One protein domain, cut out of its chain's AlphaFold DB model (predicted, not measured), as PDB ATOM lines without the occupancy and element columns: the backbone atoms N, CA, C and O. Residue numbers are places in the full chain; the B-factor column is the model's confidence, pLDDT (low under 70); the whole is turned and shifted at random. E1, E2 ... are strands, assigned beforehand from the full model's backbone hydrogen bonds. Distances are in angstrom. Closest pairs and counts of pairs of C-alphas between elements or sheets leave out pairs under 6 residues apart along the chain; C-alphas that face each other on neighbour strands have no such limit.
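AT A GLANCE: This is residues 124 to 143 and 162 to 194 of the 194 residues of the protein "Transposase for insertion sequence NGRIS-8c" of Rhizobium sp. PDO1-076 (UniProt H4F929). This model has little regular structure: mostly loop, with two small strand pairs next to each other, E1 with E2 and the hairpin E3 and E4, while residues 124 to 136 run past E4 to E1. The printed part has 53 residues, no named helix and strands E1, E2, E3, E4; both sheets are antiparallel. The class is all strand, with 13 residues in named elements. It is compact, radius of gyration of the C-alphas 11.0 A, spanning 36 by 22 by 20 A.

HOW THE PARTS SIT: Residues 128 to 129 pair antiparallel with residues 189 to 190 of E4, residues 187 to 190. E1, residues 137 to 139, is antiparallel to E2, residues 167 to 169, at 141 degrees; N 138 and O 168 are within hydrogen-bond range, 2.9 A. E3, residues 176 to 178, forms an antiparallel hairpin with E4, N 178 and O 187 at 2.8 A. The closest C-alphas of E2 and E3, Ala 168 and Arg 176, are 7.3 A apart.

IN THESE COORDINATES: E1 begins at C-alpha 137 (-36.205, -9.400, 36.535). E4, 9.9 A long, ends at C-alpha 190 (-47.069, -12.923, 44.156).

THE WHOLE: Residues 144 to 161 are not printed; C-alphas 143 and 162 are 12.5 A apart. Residues 124 to 127 and 192 to 194 have pLDDT under 70.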
ATOM      1  N   ASP A 124     -53.080 -20.521  54.443       53.53
ATOM      2  CA  ASP A 124     -52.108 -21.097  53.520       53.53
ATOM      3  C   ASP A 124     -51.585 -19.936  52.677       53.53
ATOM      4  O   ASP A 124     -52.309 -19.365  51.860       53.53
ATOM      5  N   GLY A 125     -50.340 -19.533  52.921       49.91
ATOM      6  CA  GLY A 125     -49.627 -18.611  52.050       49.91
ATOM      7  C   GLY A 125     -49.340 -19.310  50.723       49.91
ATOM      8  O   GLY A 125     -48.191 -19.648  50.432       49.91
ATOM      9  N   THR A 126     -50.376 -19.592  49.928       56.38
ATOM     10  CA  THR A 126     -50.215 -20.221  48.625       56.38
ATOM     11  C   THR A 126     -49.534 -19.209  47.717       56.38
ATOM     12  O   THR A 126     -50.127 -18.248  47.231       56.38
ATOM     13  N   MET A 127     -48.239 -19.402  47.506       65.06
ATOM     14  CA  MET A 127     -47.461 -18.537  46.633       65.06
ATOM     15  C   MET A 127     -47.870 -18.774  45.191       65.06
ATOM     16  O   MET A 127     -47.586 -19.826  44.608       65.06
ATOM     17  N   LEU A 128     -48.514 -17.777  44.601       70.12
ATOM     18  CA  LEU A 128     -48.894 -17.819  43.202       70.12
ATOM     19  C   LEU A 128     -47.652 -17.500  42.375       70.12
ATOM     20  O   LEU A 128     -47.174 -16.366  42.359       70.12
ATOM     21  N   LYS A 129     -47.092 -18.516  41.708       77.88
ATOM     22  CA  LYS A 129     -45.970 -18.323  40.784       77.88
ATOM     23  C   LYS A 129     -46.388 -17.306  39.721       77.88
ATOM     24  O   LYS A 129     -47.339 -17.549  38.980       77.88
ATOM     25  N   ALA A 130     -45.654 -16.205  39.632       82.19
ATOM     26  CA  ALA A 130     -45.903 -15.181  38.638       82.19
ATOM     27  C   ALA A 130     -45.616 -15.757  37.250       82.19
ATOM     28  O   ALA A 130     -44.692 -16.563  37.064       82.19
ATOM     29  N   PHE A 131     -46.383 -15.330  36.251       80.88
ATOM     30  CA  PHE A 131     -46.128 -15.705  34.861       80.88
ATOM     31  C   PHE A 131     -45.063 -14.793  34.234       80.88
ATOM     32  O   PHE A 131     -45.210 -14.284  33.128       80.88
ATOM     33  N   ALA A 132     -43.967 -14.605  34.969       83.06
ATOM     34  CA  ALA A 132     -42.844 -13.758  34.616       83.06
ATOM     35  C   ALA A 132     -41.558 -14.593  34.557       83.06
ATOM     36  O   ALA A 132     -41.301 -15.465  35.391       83.06
ATOM     37  N   SER A 133     -40.733 -14.328  33.546       83.44
ATOM     38  CA  SER A 133     -39.432 -14.983  33.395       83.44
ATOM     39  C   SER A 133     -38.396 -14.340  34.314       83.44
ATOM     40  O   SER A 133     -38.370 -13.118  34.446       83.44
ATOM     41  N   MET A 134     -37.451 -15.117  34.851       85.12
ATOM     42  CA  MET A 134     -36.288 -14.565  35.567       85.12
ATOM     43  C   MET A 134     -35.445 -13.617  34.696       85.12
ATOM     44  O   MET A 134     -34.757 -12.754  35.231       85.12
ATOM     45  N   LYS A 135     -35.546 -13.714  33.361       84.44
ATOM     46  CA  LYS A 135     -34.938 -12.763  32.412       84.44
ATOM     47  C   LYS A 135     -35.589 -11.375  32.433       84.44
ATOM     48  O   LYS A 135     -34.936 -10.391  32.090       84.44
ATOM     49  N   SER A 136     -36.862 -11.297  32.825       84.12
ATOM     50  CA  SER A 136     -37.582 -10.027  32.982       84.12
ATOM     51  C   SER A 136     -37.199  -9.294  34.270       84.12
ATOM     52  O   SER A 136     -37.433  -8.097  34.357       84.12
ATOM     53  N   PHE A 137     -36.596  -9.980  35.251       87.62
ATOM     54  CA  PHE A 137     -36.205  -9.400  36.535       87.62
ATOM     55  C   PHE A 137     -34.890  -8.623  36.393       87.62
ATOM     56  O   PHE A 137     -33.806  -9.215  36.355       87.62
ATOM     57  N   ARG A 138     -34.994  -7.299  36.250       86.12
ATOM     58  CA  ARG A 138     -33.885  -6.402  35.896       86.12
ATOM     59  C   ARG A 138     -33.623  -5.347  36.973       86.12
ATOM     60  O   ARG A 138     -34.557  -5.023  37.709       86.12
ATOM     61  N   PRO A 139     -32.387  -4.819  37.064       87.25
ATOM     62  CA  PRO A 139     -32.061  -3.716  37.960       87.25
ATOM     63  C   PRO A 139     -32.959  -2.504  37.707       87.25
ATOM     64  O   PRO A 139     -33.195  -2.131  36.557       87.25
ATOM     65  N   LYS A 140     -33.455  -1.884  38.780       86.19
ATOM     66  CA  LYS A 140     -34.298  -0.679  38.698       86.19
ATOM     67  C   LYS A 140     -33.514   0.564  38.270       86.19
ATOM     68  O   LYS A 140     -34.103   1.494  37.736       86.19
ATOM     69  N   ASP A 141     -32.202   0.569  38.496       84.44
ATOM     70  CA  ASP A 141     -31.281   1.664  38.164       84.44
ATOM     71  C   ASP A 141     -30.825   1.665  36.692       84.44
ATOM     72  O   ASP A 141     -30.083   2.549  36.275       84.44
ATOM     73  N   GLY A 142     -31.260   0.682  35.895       75.50
ATOM     74  CA  GLY A 142     -30.894   0.578  34.482       75.50
ATOM     75  C   GLY A 142     -29.472   0.068  34.225       75.50
ATOM     76  O   GLY A 142     -29.061   0.031  33.070       75.50
ATOM     77  N   SER A 143     -28.743  -0.381  35.252       74.94
ATOM     78  CA  SER A 143     -27.363  -0.891  35.138       74.94
ATOM     79  C   SER A 143     -27.234  -2.251  34.433       74.94
ATOM     80  O   SER A 143     -26.129  -2.742  34.209       74.94
ATOM     81  N   ARG A 162     -29.397 -10.622  43.235       85.88
ATOM     82  CA  ARG A 162     -30.713 -10.056  42.893       85.88
ATOM     83  C   ARG A 162     -31.634 -10.043  44.111       85.88
ATOM     84  O   ARG A 162     -31.746 -11.052  44.804       85.88
ATOM     85  N   SER A 163     -32.304  -8.920  44.357       88.56
ATOM     86  CA  SER A 163     -33.293  -8.765  45.432       88.56
ATOM     87  C   SER A 163     -34.481  -7.924  44.963       88.56
ATOM     88  O   SER A 163     -34.392  -7.212  43.966       88.56
ATOM     89  N   ASN A 164     -35.593  -7.983  45.698       88.88
ATOM     90  CA  ASN A 164     -36.784  -7.165  45.419       88.88
ATOM     91  C   ASN A 164     -36.550  -5.657  45.617       88.88
ATOM     92  O   ASN A 164     -37.311  -4.833  45.109       88.88
ATOM     93  N   GLU A 165     -35.497  -5.285  46.346       88.12
ATOM     94  CA  GLU A 165     -35.090  -3.891  46.521       88.12
ATOM     95  C   GLU A 165     -34.455  -3.359  45.237       88.12
ATOM     96  O   GLU A 165     -34.888  -2.332  44.717       88.12
ATOM     97  N   THR A 166     -33.499  -4.105  44.681       88.38
ATOM     98  CA  THR A 166     -32.668  -3.657  43.555       88.38
ATOM     99  C   THR A 166     -33.255  -3.988  42.187       88.38
ATOM    100  O   THR A 166     -32.912  -3.328  41.212       88.38
ATOM    101  N   HIS A 167     -34.146  -4.980  42.091       90.50
ATOM    102  CA  HIS A 167     -34.673  -5.483  40.823       90.50
ATOM    103  C   HIS A 167     -36.206  -5.524  40.796       90.50
ATOM    104  O   HIS A 167     -36.861  -5.642  41.833       90.50
ATOM    105  N   ALA A 168     -36.779  -5.441  39.596       90.81
ATOM    106  CA  ALA A 168     -38.207  -5.615  39.329       90.81
ATOM    107  C   ALA A 168     -38.419  -6.335  37.989       90.81
ATOM    108  O   ALA A 168     -37.550  -6.298  37.115       90.81
ATOM    109  N   SER A 169     -39.559  -7.014  37.815       88.00
ATOM    110  CA  SER A 169     -39.900  -7.601  36.517       88.00
ATOM    111  C   SER A 169     -40.410  -6.526  35.559       88.00
ATOM    112  O   SER A 169     -41.300  -5.749  35.888       88.00
ATOM    113  N   THR A 170     -39.872  -6.512  34.342       85.69
ATOM    114  CA  THR A 170     -40.324  -5.616  33.270       85.69
ATOM    115  C   THR A 170     -41.651  -6.034  32.637       85.69
ATOM    116  O   THR A 170     -42.267  -5.236  31.938       85.69
ATOM    117  N   THR A 171     -42.080  -7.284  32.832       82.25
ATOM    118  CA  THR A 171     -43.332  -7.823  32.274       82.25
ATOM    119  C   THR A 171     -44.462  -7.878  33.295       82.25
ATOM    120  O   THR A 171     -45.617  -7.983  32.897       82.25
ATOM    121  N   ASP A 172     -44.129  -7.847  34.585       85.50
ATOM    122  CA  ASP A 172     -45.074  -7.982  35.692       85.50
ATOM    123  C   ASP A 172     -44.538  -7.268  36.951       85.50
ATOM    124  O   ASP A 172     -43.841  -7.886  37.758       85.50
ATOM    125  N   PRO A 173     -44.800  -5.959  37.114       85.81
ATOM    126  CA  PRO A 173     -44.232  -5.155  38.201       85.81
ATOM    127  C   PRO A 173     -44.562  -5.657  39.614       85.81
ATOM    128  O   PRO A 173     -43.794  -5.399  40.542       85.81
ATOM    129  N   ASP A 174     -45.663  -6.396  39.769       86.25
ATOM    130  CA  ASP A 174     -46.127  -6.920  41.055       86.25
ATOM    131  C   ASP A 174     -45.449  -8.247  41.434       86.25
ATOM    132  O   ASP A 174     -45.524  -8.700  42.582       86.25
ATOM    133  N   ALA A 175     -44.738  -8.874  40.492       88.81
ATOM    134  CA  ALA A 175     -44.007 -10.106  40.732       88.81
ATOM    135  C   ALA A 175     -42.756  -9.867  41.589       88.81
ATOM    136  O   ALA A 175     -41.848  -9.112  41.226       88.81
ATOM    137  N   ARG A 176     -42.649 -10.600  42.701       89.00
ATOM    138  CA  ARG A 176     -41.500 -10.544  43.611       89.00
ATOM    139  C   ARG A 176     -40.645 -11.802  43.514       89.00
ATOM    140  O   ARG A 176     -41.148 -12.914  43.382       89.00
ATOM    141  N   LEU A 177     -39.331 -11.636  43.607       89.06
ATOM    142  CA  LEU A 177     -38.374 -12.718  43.779       89.06
ATOM    143  C   LEU A 177     -38.570 -13.369  45.148       89.06
ATOM    144  O   LEU A 177     -38.488 -12.708  46.184       89.06
ATOM    145  N   TYR A 178     -38.787 -14.675  45.140       86.56
ATOM    146  CA  TYR A 178     -39.033 -15.468  46.332       86.56
ATOM    147  C   TYR A 178     -38.263 -16.790  46.292       86.56
ATOM    148  O   TYR A 178     -38.057 -17.375  45.226       86.56
ATOM    149  N   ARG A 179     -37.866 -17.291  47.467       85.00
ATOM    150  CA  ARG A 179     -37.239 -18.605  47.655       85.00
ATOM    151  C   ARG A 179     -37.885 -19.323  48.843       85.00
ATOM    152  O   ARG A 179     -37.902 -18.778  49.939       85.00
ATOM    153  N   LYS A 180     -38.366 -20.558  48.629       77.75
ATOM    154  CA  LYS A 180     -39.132 -21.326  49.636       77.75
ATOM    155  C   LYS A 180     -38.292 -21.822  50.811       77.75
ATOM    156  O   LYS A 180     -38.768 -21.855  51.936       77.75
ATOM    157  N   ALA A 181     -37.065 -22.247  50.540       77.25
ATOM    158  CA  ALA A 181     -36.135 -22.753  51.539       77.25
ATOM    159  C   ALA A 181     -34.697 -22.567  51.049       77.25
ATOM    160  O   ALA A 181     -34.461 -22.365  49.852       77.25
ATOM    161  N   SER A 182     -33.728 -22.659  51.959       78.50
ATOM    162  CA  SER A 182     -32.314 -22.690  51.576       78.50
ATOM    163  C   SER A 182     -32.052 -23.846  50.598       78.50
ATOM    164  O   SER A 182     -32.584 -24.939  50.772       78.50
ATOM    165  N   GLY A 183     -31.291 -23.589  49.531       76.88
ATOM    166  CA  GLY A 183     -30.993 -24.571  48.479       76.88
ATOM    167  C   GLY A 183     -32.082 -24.777  47.415       76.88
ATOM    168  O   GLY A 183     -31.826 -25.456  46.426       76.88
ATOM    169  N   GLN A 184     -33.272 -24.181  47.563       80.44
ATOM    170  CA  GLN A 184     -34.310 -24.216  46.526       80.44
ATOM    171  C   GLN A 184     -34.137 -23.078  45.513       80.44
ATOM    172  O   GLN A 184     -33.632 -21.999  45.839       80.44
ATOM    173  N   GLU A 185     -34.597 -23.305  44.281       82.44
ATOM    174  CA  GLU A 185     -34.556 -22.277  43.243       82.44
ATOM    175  C   GLU A 185     -35.410 -21.057  43.617       82.44
ATOM    176  O   GLU A 185     -36.503 -21.172  44.182       82.44
ATOM    177  N   SER A 186     -34.903 -19.868  43.291       86.81
ATOM    178  CA  SER A 186     -35.681 -18.640  43.416       86.81
ATOM    179  C   SER A 186     -36.632 -18.512  42.224       86.81
ATOM    180  O   SER A 186     -36.239 -18.742  41.081       86.81
ATOM    181  N   ARG A 187     -37.878 -18.116  42.477       88.12
ATOM    182  CA  ARG A 187     -38.915 -17.909  41.456       88.12
ATOM    183  C   ARG A 187     -39.549 -16.537  41.634       88.12
ATOM    184  O   ARG A 187     -39.551 -15.997  42.736       88.12
ATOM    185  N   LEU A 188     -40.116 -15.997  40.561       89.12
ATOM    186  CA  LEU A 188     -41.009 -14.848  40.652       89.12
ATOM    187  C   LEU A 188     -42.399 -15.324  41.094       89.12
ATOM    188  O   LEU A 188     -42.930 -16.289  40.537       89.12
ATOM    189  N   ALA A 189     -42.961 -14.686  42.115       87.12
ATOM    190  CA  ALA A 189     -44.245 -15.027  42.714       87.12
ATOM    191  C   ALA A 189     -44.957 -13.782  43.259       87.12
ATOM    192  O   ALA A 189     -44.313 -12.793  43.611       87.12
ATOM    193  N   TYR A 190     -46.280 -13.860  43.366       82.81
ATOM    194  CA  TYR A 190     -47.069 -12.923  44.156       82.81
ATOM    195  C   TYR A 190     -47.066 -13.389  45.613       82.81
ATOM    196  O   TYR A 190     -47.327 -14.562  45.903       82.81
ATOM    197  N   LEU A 191     -46.735 -12.475  46.524       75.19
ATOM    198  CA  LEU A 191     -46.695 -12.738  47.960       75.19
ATOM    199  C   LEU A 191     -47.990 -12.214  48.583       75.19
ATOM    200  O   LEU A 191     -48.245 -11.016  48.549       75.19
ATOM    201  N   GLY A 192     -48.806 -13.117  49.135       60.09
ATOM    202  CA  GLY A 192     -50.091 -12.787  49.769       60.09
ATOM    203  C   GLY A 192     -49.978 -12.112  51.143       60.09
ATOM    204  O   GLY A 192     -51.003 -11.823  51.754       60.09
ATOM    205  N   HIS A 193     -48.757 -11.861  51.627       55.84
ATOM    206  CA  HIS A 193     -48.481 -11.203  52.903       55.84
ATOM    207  C   HIS A 193     -47.402 -10.138  52.702       55.84
ATOM    208  O   HIS A 193     -46.330 -10.439  52.165       55.84
ATOM    209  N   ALA A 194     -47.717  -8.910  53.110       40.88
ATOM    210  CA  ALA A 194     -46.756  -7.848  53.375       40.88
ATOM    211  C   ALA A 194     -46.532  -7.768  54.886       40.88
ATOM    212  O   ALA A 194     -47.529  -7.960  55.621       40.88
TER     213      ALA A 194